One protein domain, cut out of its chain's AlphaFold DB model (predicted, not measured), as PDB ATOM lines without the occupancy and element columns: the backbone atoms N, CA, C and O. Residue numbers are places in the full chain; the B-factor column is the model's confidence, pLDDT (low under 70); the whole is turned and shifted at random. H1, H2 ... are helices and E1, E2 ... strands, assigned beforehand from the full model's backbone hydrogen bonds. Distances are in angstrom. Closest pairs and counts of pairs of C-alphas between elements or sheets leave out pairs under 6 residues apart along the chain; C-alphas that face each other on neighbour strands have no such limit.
ATOM      1  N   PHE A 115       0.236 -23.330  -3.559       80.25
ATOM      2  CA  PHE A 115       1.635 -23.614  -3.246       80.25
ATOM      3  C   PHE A 115       2.017 -22.895  -1.943       80.25
ATOM      4  O   PHE A 115       2.969 -22.106  -1.867       80.25
ATOM      5  N   ILE A 116       1.194 -23.090  -0.911       82.25
ATOM      6  CA  ILE A 116       1.300 -22.399   0.375       82.25
ATOM      7  C   ILE A 116       1.922 -23.353   1.388       82.25
ATOM      8  O   ILE A 116       1.257 -24.236   1.909       82.25
ATOM      9  N   ALA A 117       3.217 -23.195   1.648       77.81
ATOM     10  CA  ALA A 117       3.936 -24.079   2.554       77.81
ATOM     11  C   ALA A 117       3.708 -23.751   4.031       77.81
ATOM     12  O   ALA A 117       3.459 -22.597   4.405       77.81
ATOM     13  N   LYS A 118       3.909 -24.767   4.877       75.69
ATOM     14  CA  LYS A 118       3.819 -24.632   6.329       75.69
ATOM     15  C   LYS A 118       4.685 -23.496   6.854       75.69
ATOM     16  O   LYS A 118       5.873 -23.384   6.552       75.69
ATOM     17  N   GLY A 119       4.103 -22.699   7.747       73.81
ATOM     18  CA  GLY A 119       4.793 -21.564   8.357       73.81
ATOM     19  C   GLY A 119       4.695 -20.278   7.541       73.81
ATOM     20  O   GLY A 119       5.515 -19.378   7.744       73.81
ATOM     21  N   CYS A 120       3.678 -20.167   6.679       80.00
ATOM     22  CA  CYS A 120       3.300 -18.917   6.034       80.00
ATOM     23  C   CYS A 120       2.820 -17.866   7.043       80.00
ATOM     24  O   CYS A 120       1.630 -17.690   7.289       80.00
ATOM     25  N   ASN A 121       3.771 -17.181   7.672       76.31
ATOM     26  CA  ASN A 121       3.499 -16.242   8.760       76.31
ATOM     27  C   ASN A 121       3.577 -14.773   8.325       76.31
ATOM     28  O   ASN A 121       3.370 -13.885   9.153       76.31
ATOM     29  N   ASP A 122       3.923 -14.507   7.065       78.06
ATOM     30  CA  ASP A 122       3.974 -13.143   6.553       78.06
ATOM     31  C   ASP A 122       2.540 -12.596   6.413       78.06
ATOM     32  O   ASP A 122       1.715 -13.218   5.737       78.06
ATOM     33  N   PRO A 123       2.206 -11.461   7.057       76.81
ATOM     34  CA  PRO A 123       0.862 -10.892   7.005       76.81
ATOM     35  C   PRO A 123       0.405 -10.515   5.589       76.81
ATOM     36  O   PRO A 123      -0.804 -10.508   5.348       76.81
ATOM     37  N   ASP A 124       1.343 -10.247   4.674       79.44
ATOM     38  CA  ASP A 124       1.081  -9.881   3.281       79.44
ATOM     39  C   ASP A 124       0.817 -11.096   2.373       79.44
ATOM     40  O   ASP A 124       0.569 -10.906   1.179       79.44
ATOM     41  N   PHE A 125       0.872 -12.318   2.906       82.62
ATOM     42  CA  PHE A 125       0.703 -13.583   2.188       82.62
ATOM     43  C   PHE A 125      -0.354 -14.473   2.863       82.62
ATOM     44  O   PHE A 125      -0.736 -14.227   4.017       82.62
ATOM     45  N   PRO A 126      -0.856 -15.511   2.167       85.38
ATOM     46  CA  PRO A 126      -0.595 -15.913   0.771       85.38
ATOM     47  C   PRO A 126      -1.217 -14.974  -0.281       85.38
ATOM     48  O   PRO A 126      -2.200 -14.283  -0.016       85.38
ATOM     49  N   LYS A 127      -0.631 -14.952  -1.489       85.12
ATOM     50  CA  LYS A 127      -1.078 -14.128  -2.632       85.12
ATOM     51  C   LYS A 127      -1.142 -14.934  -3.920       85.12
ATOM     52  O   LYS A 127      -0.310 -15.809  -4.144       85.12
ATOM     53  N   TYR A 128      -2.098 -14.590  -4.780       85.88
ATOM     54  CA  TYR A 128      -2.174 -15.151  -6.122       85.88
ATOM     55  C   TYR A 128      -1.139 -14.483  -7.029       85.88
ATOM     56  O   TYR A 128      -1.148 -13.259  -7.171       85.88
ATOM     57  N   ALA A 129      -0.278 -15.279  -7.655       83.88
ATOM     58  CA  ALA A 129       0.723 -14.825  -8.610       83.88
ATOM     59  C   ALA A 129       0.494 -15.487  -9.969       83.88
ATOM     60  O   ALA A 129       0.216 -16.684 -10.058       83.88
ATOM     61  N   LYS A 130       0.632 -14.702 -11.037       86.44
ATOM     62  CA  LYS A 130       0.677 -15.193 -12.417       86.44
ATOM     63  C   LYS A 130       2.114 -15.243 -12.904       86.44
ATOM     64  O   LYS A 130       2.950 -14.459 -12.464       86.44
ATOM     65  N   ASN A 131       2.383 -16.052 -13.925       85.12
ATOM     66  CA  ASN A 131       3.692 -16.093 -14.584       85.12
ATOM     67  C   ASN A 131       4.186 -14.706 -15.012       85.12
ATOM     68  O   ASN A 131       5.374 -14.424 -14.909       85.12
ATOM     69  N   ALA A 132       3.289 -13.814 -15.438       86.06
ATOM     70  CA  ALA A 132       3.647 -12.437 -15.777       86.06
ATOM     71  C   ALA A 132       4.154 -11.624 -14.566       86.06
ATOM     72  O   ALA A 132       5.081 -10.823 -14.717       86.06
ATOM     73  N   ASP A 133       3.570 -11.842 -13.385       83.62
ATOM     74  CA  ASP A 133       3.987 -11.199 -12.136       83.62
ATOM     75  C   ASP A 133       5.377 -11.724 -11.746       83.62
ATOM     76  O   ASP A 133       6.322 -10.952 -11.596       83.62
ATOM     77  N   CYS A 134       5.549 -13.049 -11.767       79.81
ATOM     78  CA  CYS A 134       6.820 -13.724 -11.494       79.81
ATOM     79  C   CYS A 134       7.942 -13.314 -12.468       79.81
ATOM     80  O   CYS A 134       9.081 -13.064 -12.061       79.81
ATOM     81  N   GLN A 135       7.633 -13.175 -13.762       83.75
ATOM     82  CA  GLN A 135       8.583 -12.688 -14.764       83.75
ATOM     83  C   GLN A 135       8.994 -11.239 -14.501       83.75
ATOM     84  O   GLN A 135      10.158 -10.890 -14.703       83.75
ATOM     85  N   THR A 136       8.054 -10.396 -14.073       85.00
ATOM     86  CA  THR A 136       8.323  -8.986 -13.765       85.00
ATOM     87  C   THR A 136       9.211  -8.859 -12.534       85.00
ATOM     88  O   THR A 136      10.185  -8.103 -12.561       85.00
ATOM     89  N   ASP A 137       8.916  -9.631 -11.493       80.56
ATOM     90  CA  ASP A 137       9.595  -9.519 -10.206       80.56
ATOM     91  C   ASP A 137      10.943 -10.260 -10.191       80.56
ATOM     92  O   ASP A 137      11.903  -9.789  -9.573       80.56
ATOM     93  N   TRP A 138      11.058 -11.385 -10.913       78.62
ATOM     94  CA  TRP A 138      12.211 -12.299 -10.813       78.62
ATOM     95  C   TRP A 138      12.828 -12.724 -12.151       78.62
ATOM     96  O   TRP A 138      13.834 -13.436 -12.159       78.62
ATOM     97  N   GLY A 139      12.274 -12.307 -13.293       81.62
ATOM     98  CA  GLY A 139      12.818 -12.629 -14.619       81.62
ATOM     99  C   GLY A 139      12.634 -14.088 -15.055       81.62
ATOM    100  O   GLY A 139      13.308 -14.527 -15.989       81.62
ATOM    101  N   LYS A 140      11.755 -14.842 -14.387       82.50
ATOM    102  CA  LYS A 140      11.410 -16.241 -14.688       82.50
ATOM    103  C   LYS A 140       9.932 -16.510 -14.391       82.50
ATOM    104  O   LYS A 140       9.323 -15.766 -13.630       82.50
ATOM    105  N   ASP A 141       9.380 -17.569 -14.978       82.25
ATOM    106  CA  ASP A 141       8.025 -18.037 -14.662       82.25
ATOM    107  C   ASP A 141       7.910 -18.458 -13.190       82.25
ATOM    108  O   ASP A 141       8.917 -18.769 -12.536       82.25
ATOM    109  N   CYS A 142       6.682 -18.467 -12.668       78.88
ATOM    110  CA  CYS A 142       6.426 -19.016 -11.345       78.88
ATOM    111  C   CYS A 142       6.772 -20.509 -11.356       78.88
ATOM    112  O   CYS A 142       6.550 -21.197 -12.354       78.88
ATOM    113  N   VAL A 143       7.298 -21.017 -10.240       75.69
ATOM    114  CA  VAL A 143       7.836 -22.385 -10.154       75.69
ATOM    115  C   VAL A 143       6.818 -23.443 -10.587       75.69
ATOM    116  O   VAL A 143       7.187 -24.383 -11.287       75.69
ATOM    117  N   PHE A 144       5.550 -23.253 -10.231       73.62
ATOM    118  CA  PHE A 144       4.464 -24.173 -10.555       73.62
ATOM    119  C   PHE A 144       3.360 -23.520 -11.407       73.62
ATOM    120  O   PHE A 144       2.235 -24.005 -11.474       73.62
ATOM    121  N   GLY A 145       3.684 -22.418 -12.093       78.56
ATOM    122  CA  GLY A 145       2.722 -21.649 -12.883       78.56
ATOM    123  C   GLY A 145       1.825 -20.733 -12.046       78.56
ATOM    124  O   GLY A 145       2.162 -20.361 -10.924       78.56
ATOM    125  N   ASP A 146       0.695 -20.320 -12.612       83.62
ATOM    126  CA  ASP A 146      -0.238 -19.413 -11.939       83.62
ATOM    127  C   ASP A 146      -0.872 -20.098 -10.713       83.62
ATOM    128  O   ASP A 146      -1.373 -21.220 -10.831       83.62
ATOM    129  N   GLY A 147      -0.883 -19.425  -9.558       83.81
ATOM    130  CA  GLY A 147      -1.428 -20.000  -8.326       83.81
ATOM    131  C   GLY A 147      -1.249 -19.145  -7.075       83.81
ATOM    132  O   GLY A 147      -0.741 -18.023  -7.135       83.81
ATOM    133  N   TRP A 148      -1.678 -19.674  -5.930       85.56
ATOM    134  CA  TRP A 148      -1.481 -19.060  -4.617       85.56
ATOM    135  C   TRP A 148      -0.131 -19.451  -4.045       85.56
ATOM    136  O   TRP A 148       0.169 -20.629  -3.932       85.56
ATOM    137  N   TYR A 149       0.675 -18.478  -3.636       81.69
ATOM    138  CA  TYR A 149       2.009 -18.743  -3.109       81.69
ATOM    139  C   TYR A 149       2.150 -18.239  -1.681       81.69
ATOM    140  O   TYR A 149       1.767 -17.107  -1.358       81.69
ATOM    141  N   CYS A 150       2.771 -19.074  -0.846       79.75
ATOM    142  CA  CYS A 150       3.405 -18.604   0.372       79.75
ATOM    143  C   CYS A 150       4.869 -18.282   0.107       79.75
ATOM    144  O   CYS A 150       5.726 -19.157   0.189       79.75
ATOM    145  N   SER A 151       5.162 -17.033  -0.212       62.47
ATOM    146  CA  SER A 151       6.499 -16.460  -0.103       62.47
ATOM    147  C   SER A 151       6.435 -15.060  -0.679       62.47
ATOM    148  O   SER A 151       5.836 -14.855  -1.729       62.47
ATOM    149  N   ASP A 152       7.155 -14.145  -0.042       55.94
ATOM    150  CA  ASP A 152       7.741 -12.901  -0.570       55.94
ATOM    151  C   ASP A 152       8.414 -12.973  -1.967       55.94
ATOM    152  O   ASP A 152       9.158 -12.065  -2.342       55.94
ATOM    153  N   GLY A 153       8.196 -14.037  -2.744       51.38
ATOM    154  CA  GLY A 153       8.790 -14.276  -4.047       51.38
ATOM    155  C   GLY A 153      10.170 -14.915  -4.025       51.38
ATOM    156  O   GLY A 153      10.762 -15.129  -5.083       51.38
ATOM    157  N   THR A 154      10.728 -15.184  -2.843       47.38
ATOM    158  CA  THR A 154      12.129 -15.597  -2.684       47.38
ATOM    159  C   THR A 154      12.320 -17.062  -2.303       47.38
ATOM    160  O   THR A 154      13.435 -17.575  -2.423       47.38
ATOM    161  N   THR A 155      11.262 -17.760  -1.890       55.34
ATOM    162  CA  THR A 155      11.347 -19.180  -1.539       55.34
ATOM    163  C   THR A 155      11.303 -20.006  -2.813       55.34
ATOM    164  O   THR A 155      10.286 -20.101  -3.496       55.34
ATOM    165  N   ASP A 156      12.451 -20.582  -3.156       58.56
ATOM    166  CA  ASP A 156      12.566 -21.542  -4.239       58.56
ATOM    167  C   ASP A 156      11.850 -22.843  -3.860       58.56
ATOM    168  O   ASP A 156      12.436 -23.747  -3.266       58.56
ATOM    169  N   VAL A 157      10.569 -22.922  -4.215       62.59
ATOM    170  CA  VAL A 157       9.743 -24.119  -4.036       62.59
ATOM    171  C   VAL A 157       9.976 -25.156  -5.143       62.59
ATOM    172  O   VAL A 157       9.235 -26.118  -5.244       62.59
ATOM    173  N   SER A 158      11.005 -25.016  -5.994       63.97
ATOM    174  CA  SER A 158      11.234 -25.970  -7.102       63.97
ATOM    175  C   SER A 158      11.641 -27.367  -6.649       63.97
ATOM    176  O   SER A 158      11.541 -28.315  -7.423       63.97
ATOM    177  N   ASN A 159      12.077 -27.494  -5.396       65.62
ATOM    178  CA  ASN A 159      12.343 -28.781  -4.761       65.62
ATOM    179  C   ASN A 159      11.191 -29.237  -3.857       65.62
ATOM    180  O   ASN A 159      11.372 -30.222  -3.149       65.62
ATOM    181  N   TYR A 160      10.073 -28.501  -3.828       67.06
ATOM    182  CA  TYR A 160       8.934 -28.834  -2.985       67.06
ATOM    183  C   TYR A 160       8.081 -29.883  -3.696       67.06
ATOM    184  O   TYR A 160       7.805 -29.770  -4.894       67.06
ATOM    185  N   ASP A 161       7.670 -30.905  -2.961       61.00
ATOM    186  CA  ASP A 161       6.683 -31.878  -3.397       61.00
ATOM    187  C   ASP A 161       5.301 -31.224  -3.382       61.00
ATOM    188  O   ASP A 161       4.813 -30.775  -2.340       61.00
ATOM    189  N   TYR A 162       4.667 -31.203  -4.558       59.50
ATOM    190  CA  TYR A 162       3.356 -30.601  -4.803       59.50
ATOM    191  C   TYR A 162       2.242 -31.109  -3.879       59.50
ATOM    192  O   TYR A 162       1.194 -30.477  -3.772       59.50
ATOM    193  N   THR A 163       2.459 -32.228  -3.199       53.56
ATOM    194  CA  THR A 163       1.414 -32.899  -2.431       53.56
ATOM    195  C   THR A 163       1.657 -32.908  -0.921       53.56
ATOM    196  O   THR A 163       0.757 -33.299  -0.190       53.56
ATOM    197  N   TYR A 164       2.838 -32.502  -0.433       55.59
ATOM    198  CA  TYR A 164       3.154 -32.531   1.010       55.59
ATOM    199  C   TYR A 164       3.840 -31.301   1.559       55.59
ATOM    200  O   TYR A 164       3.735 -31.026   2.755       55.59
ATOM    201  N   ASP A 165       4.567 -30.570   0.722       68.88
ATOM    202  CA  ASP A 165       5.268 -29.388   1.209       68.88
ATOM    203  C   ASP A 165       4.333 -28.178   1.326       68.88
ATOM    204  O   ASP A 165       4.739 -27.118   1.812       68.88
ATOM    205  N   PHE A 166       3.071 -28.349   0.928       77.75
ATOM    206  CA  PHE A 166       2.014 -27.358   1.015       77.75
ATOM    207  C   PHE A 166       0.983 -27.754   2.072       77.75
ATOM    208  O   PHE A 166       0.628 -28.921   2.213       77.75
ATOM    209  N   ASP A 167       0.543 -26.769   2.852       78.62
ATOM    210  CA  ASP A 167      -0.541 -26.932   3.811       78.62
ATOM    211  C   ASP A 167      -1.850 -27.276   3.075       78.62
ATOM    212  O   ASP A 167      -2.065 -26.837   1.938       78.62
ATOM    213  N   ASP A 168      -2.762 -27.973   3.765       77.50
ATOM    214  CA  ASP A 168      -4.145 -28.141   3.311       77.50
ATOM    215  C   ASP A 168      -4.700 -26.771   2.895       77.50
ATOM    216  O   ASP A 168      -4.575 -25.766   3.610       77.50
ATOM    217  N   SER A 169      -5.314 -26.714   1.717       80.25
ATOM    218  CA  SER A 169      -5.935 -25.488   1.248       80.25
ATOM    219  C   SER A 169      -7.246 -25.758   0.531       80.25
ATOM    220  O   SER A 169      -7.374 -26.651  -0.305       80.25
ATOM    221  N   PHE A 170      -8.227 -24.949   0.893       79.31
ATOM    222  CA  PHE A 170      -9.580 -24.962   0.391       79.31
ATOM    223  C   PHE A 170      -9.860 -23.610  -0.262       79.31
ATOM    224  O   PHE A 170     -10.537 -22.738   0.285       79.31
ATOM    225  N   ILE A 171      -9.207 -23.407  -1.406       80.19
ATOM    226  CA  ILE A 171      -9.164 -22.134  -2.118       80.19
ATOM    227  C   ILE A 171      -9.723 -22.332  -3.524       80.19
ATOM    228  O   ILE A 171      -9.094 -22.978  -4.364       80.19
ATOM    229  N   HIS A 172     -10.887 -21.751  -3.793       76.38
ATOM    230  CA  HIS A 172     -11.530 -21.869  -5.095       76.38
ATOM    231  C   HIS A 172     -10.930 -20.904  -6.133       76.38
ATOM    232  O   HIS A 172     -10.413 -19.830  -5.812       76.38
ATOM    233  N   SER A 173     -11.093 -21.208  -7.422       76.88
ATOM    234  CA  SER A 173     -10.484 -20.445  -8.533       76.88
ATOM    235  C   SER A 173     -10.786 -18.936  -8.557       76.88
ATOM    236  O   SER A 173      -9.970 -18.144  -9.032       76.88
ATOM    237  N   ASN A 174     -11.930 -18.507  -8.014       78.25
ATOM    238  CA  ASN A 174     -12.348 -17.100  -8.006       78.25
ATOM    239  C   ASN A 174     -11.930 -16.303  -6.762       78.25
ATOM    240  O   ASN A 174     -12.255 -15.123  -6.682       78.25
ATOM    241  N   CYS A 175     -11.156 -16.901  -5.855       83.56
ATOM    242  CA  CYS A 175     -10.836 -16.355  -4.531       83.56
ATOM    243  C   CYS A 175     -10.149 -14.987  -4.552       83.56
ATOM    244  O   CYS A 175     -10.262 -14.187  -3.629       83.56
ATOM    245  N   SER A 176      -9.444 -14.690  -5.645       82.94
ATOM    246  CA  SER A 176      -8.818 -13.383  -5.869       82.94
ATOM    247  C   SER A 176      -9.826 -12.225  -5.968       82.94
ATOM    248  O   SER A 176      -9.413 -11.068  -5.956       82.94
ATOM    249  N   ASN A 177     -11.130 -12.513  -6.050       84.44
ATOM    250  CA  ASN A 177     -12.201 -11.518  -6.022       84.44
ATOM    251  C   ASN A 177     -12.797 -11.297  -4.623       84.44
ATOM    252  O   ASN A 177     -13.518 -10.318  -4.437       84.44
ATOM    253  N   ASP A 178     -12.481 -12.154  -3.651       84.50
ATOM    254  CA  ASP A 178     -13.129 -12.195  -2.332       84.50
ATOM    255  C   ASP A 178     -12.256 -11.557  -1.237       84.50
ATOM    256  O   ASP A 178     -12.331 -11.864  -0.052       84.50
ATOM    257  N   CYS A 179     -11.389 -10.621  -1.617       86.44
ATOM    258  CA  CYS A 179     -10.459  -9.973  -0.699       86.44
ATOM    259  C   CYS A 179     -11.166  -9.019   0.280       86.44
ATOM    260  O   CYS A 179     -12.133  -8.339  -0.070       86.44
ATOM    261  N   ASP A 180     -10.655  -8.935   1.507       86.81
ATOM    262  CA  ASP A 180     -11.115  -7.957   2.490       86.81
ATOM    263  C   ASP A 180     -10.708  -6.518   2.114       86.81
ATOM    264  O   ASP A 180     -10.125  -6.244   1.061       86.81
ATOM    265  N   THR A 181     -11.011  -5.560   2.994       84.69
ATOM    266  CA  THR A 181     -10.666  -4.148   2.772       84.69
ATOM    267  C   THR A 181      -9.166  -3.876   2.723       84.69
ATOM    268  O   THR A 181      -8.769  -2.849   2.169       84.69
ATOM    269  N   ASP A 182      -8.355  -4.774   3.278       82.88
ATOM    270  CA  ASP A 182      -6.898  -4.690   3.286       82.88
ATOM    271  C   ASP A 182      -6.279  -5.455   2.095       82.88
ATOM    272  O   ASP A 182      -5.062  -5.445   1.906       82.88
ATOM    273  N   GLY A 183      -7.114  -6.052   1.233       83.00
ATOM    274  CA  GLY A 183      -6.700  -6.775   0.031       83.00
ATOM    275  C   GLY A 183      -6.289  -8.224   0.287       83.00
ATOM    276  O   GLY A 183      -5.688  -8.843  -0.591       83.00
ATOM    277  N   LYS A 184      -6.607  -8.782   1.458       85.81
ATOM    278  CA  LYS A 184      -6.304 -10.166   1.822       85.81
ATOM    279  C   LYS A 184      -7.492 -11.071   1.515       85.81
ATOM    280  O   LYS A 184      -8.589 -10.868   2.031       85.81
ATOM    281  N   CYS A 185      -7.264 -12.076   0.672       86.50
ATOM    282  CA  CYS A 185      -8.317 -12.955   0.147       86.50
ATOM    283  C   CYS A 185      -8.225 -14.397   0.652       86.50
ATOM    284  O   CYS A 185      -9.146 -15.167   0.432       86.50
ATOM    285  N   VAL A 186      -7.140 -14.771   1.330       87.75
ATOM    286  CA  VAL A 186      -6.929 -16.128   1.844       87.75
ATOM    287  C   VAL A 186      -6.439 -16.059   3.287       87.75
ATOM    288  O   VAL A 186      -5.589 -15.230   3.632       87.75
ATOM    289  N   TYR A 187      -6.994 -16.918   4.140       86.94
ATOM    290  CA  TYR A 187      -6.779 -16.909   5.586       86.94
ATOM    291  C   TYR A 187      -6.547 -18.312   6.115       86.94
ATOM    292  O   TYR A 187      -7.150 -19.274   5.657       86.94
ATOM    293  N   TRP A 188      -5.699 -18.409   7.131       86.56
ATOM    294  CA  TRP A 188      -5.528 -19.639   7.880       86.56
ATOM    295  C   TRP A 188      -6.685 -19.835   8.862       86.56
ATOM    296  O   TRP A 188      -7.025 -18.913   9.611       86.56
ATOM    297  N   ARG A 189      -7.258 -21.041   8.894       84.00
ATOM    298  CA  ARG A 189      -8.234 -21.469   9.899       84.00
ATOM    299  C   ARG A 189      -7.655 -22.569  10.772       84.00
ATOM    300  O   ARG A 189      -7.478 -23.696  10.326       84.00
ATOM    301  N   ASP A 190      -7.433 -22.249  12.044       81.56
ATOM    302  CA  ASP A 190      -6.878 -23.190  13.025       81.56
ATOM    303  C   ASP A 190      -7.773 -24.408  13.273       81.56
ATOM    304  O   ASP A 190      -7.275 -25.481  13.607       81.56
ATOM    305  N   ASP A 191      -9.089 -24.257  13.137       76.69
ATOM    306  CA  ASP A 191     -10.039 -25.344  13.358       76.69
ATOM    307  C   ASP A 191     -10.081 -26.354  12.206       76.69
ATOM    308  O   ASP A 191     -10.447 -27.505  12.430       76.69
ATOM    309  N   LEU A 192      -9.657 -25.937  11.011       73.69
ATOM    310  CA  LEU A 192      -9.501 -26.793   9.835       73.69
ATOM    311  C   LEU A 192      -8.043 -27.162   9.558       73.69
ATOM    312  O   LEU A 192      -7.795 -28.042   8.742       73.69
ATOM    313  N   VAL A 193      -7.089 -26.492  10.216       80.06
ATOM    314  CA  VAL A 193      -5.648 -26.585   9.934       80.06
ATOM    315  C   VAL A 193      -5.383 -26.405   8.430       80.06
ATOM    316  O   VAL A 193      -4.643 -27.172   7.824       80.06
ATOM    317  N   ALA A 194      -6.043 -25.411   7.826       81.12
ATOM    318  CA  ALA A 194      -6.029 -25.201   6.383       81.12
ATOM    319  C   ALA A 194      -6.151 -23.722   5.994       81.12
ATOM    320  O   ALA A 194      -6.696 -22.896   6.739       81.12
ATOM    321  N   TRP A 195      -5.684 -23.400   4.790       85.00
ATOM    322  CA  TRP A 195      -5.900 -22.110   4.137       85.00
ATOM    323  C   TRP A 195      -7.249 -22.087   3.440       85.00
ATOM    324  O   TRP A 195      -7.548 -22.974   2.654       85.00
ATOM    325  N   ILE A 196      -8.050 -21.059   3.680       84.25
ATOM    326  CA  ILE A 196      -9.377 -20.919   3.084       84.25
ATOM    327  C   ILE A 196      -9.518 -19.585   2.366       84.25
ATOM    328  O   ILE A 196      -8.871 -18.598   2.737       84.25
ATOM    329  N   CYS A 197     -10.395 -19.540   1.371       84.88
ATOM    330  CA  CYS A 197     -10.834 -18.270   0.819       84.88
ATOM    331  C   CYS A 197     -11.578 -17.423   1.834       84.88
ATOM    332  O   CYS A 197     -12.251 -17.908   2.743       84.88
ATOM    333  N   ASN A 198     -11.452 -16.119   1.654       82.25
ATOM    334  CA  ASN A 198     -12.183 -15.116   2.400       82.25
ATOM    335  C   ASN A 198     -13.578 -14.928   1.841       82.25
ATOM    336  O   ASN A 198     -14.005 -13.832   1.472       82.25
TER     337      ASN A 198
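Overview. This is residues 115 to 198 of the 202 residues of an uncharacterized protein of Fragilariopsis cylindrus CCMP1102 (UniProt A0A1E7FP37). This is a fold with little regular structure, mostly loop: the small antiparallel strand pair E1 and E2 lies near the middle, the short helix H1 at one end, and the antiparallel hairpin E3 and E4 toward the other. The long loop of residues 150 to 185 joins the two pairs. Of 84 printed residues, 22 are in named elements, in the order E1, H1, E2, E3, E4; the class is mixed. The whole is compact, radius of gyration of the C-alphas 12.4 A, spanning 36 by 29 by 22 A.

Arrangement. Look first at E1, residues 127 to 129, antiparallel to E2, residues 147 to 149, at 130 degrees; N 129 and O 147 are 2.8 A apart, within hydrogen-bond range. Between them in the chain comes H1, residues 131 to 138, where every O i to N i+4 pair is within hydrogen-bond range. Then find the hairpin of E3, residues 186 to 189, and E4, residues 194 to 197, at 140 degrees, with N 196 and O 187 2.8 A apart, within hydrogen-bond range. Residues 169 to 170 pair parallel with 195 to 196 of E4. E2 and E3 are apart.

Along the chain. Find C-alpha 127 at (-1.078, -14.128, -2.632), where E1 begins. H1 runs 10.1 A from C-alpha 131; E3 is 9.8 A long, and E4 runs 10.1 A to C-alpha 197 at (-10.834, -18.270, 0.819).

Size, cuts and confidence. The two C-alphas farthest apart, of Gly 139 and Asp 191, are 38.3 A apart. The printed part has no cut; the link E2 to E3 is long. Confidence is low, pLDDT under 70, at residues 151 to 165.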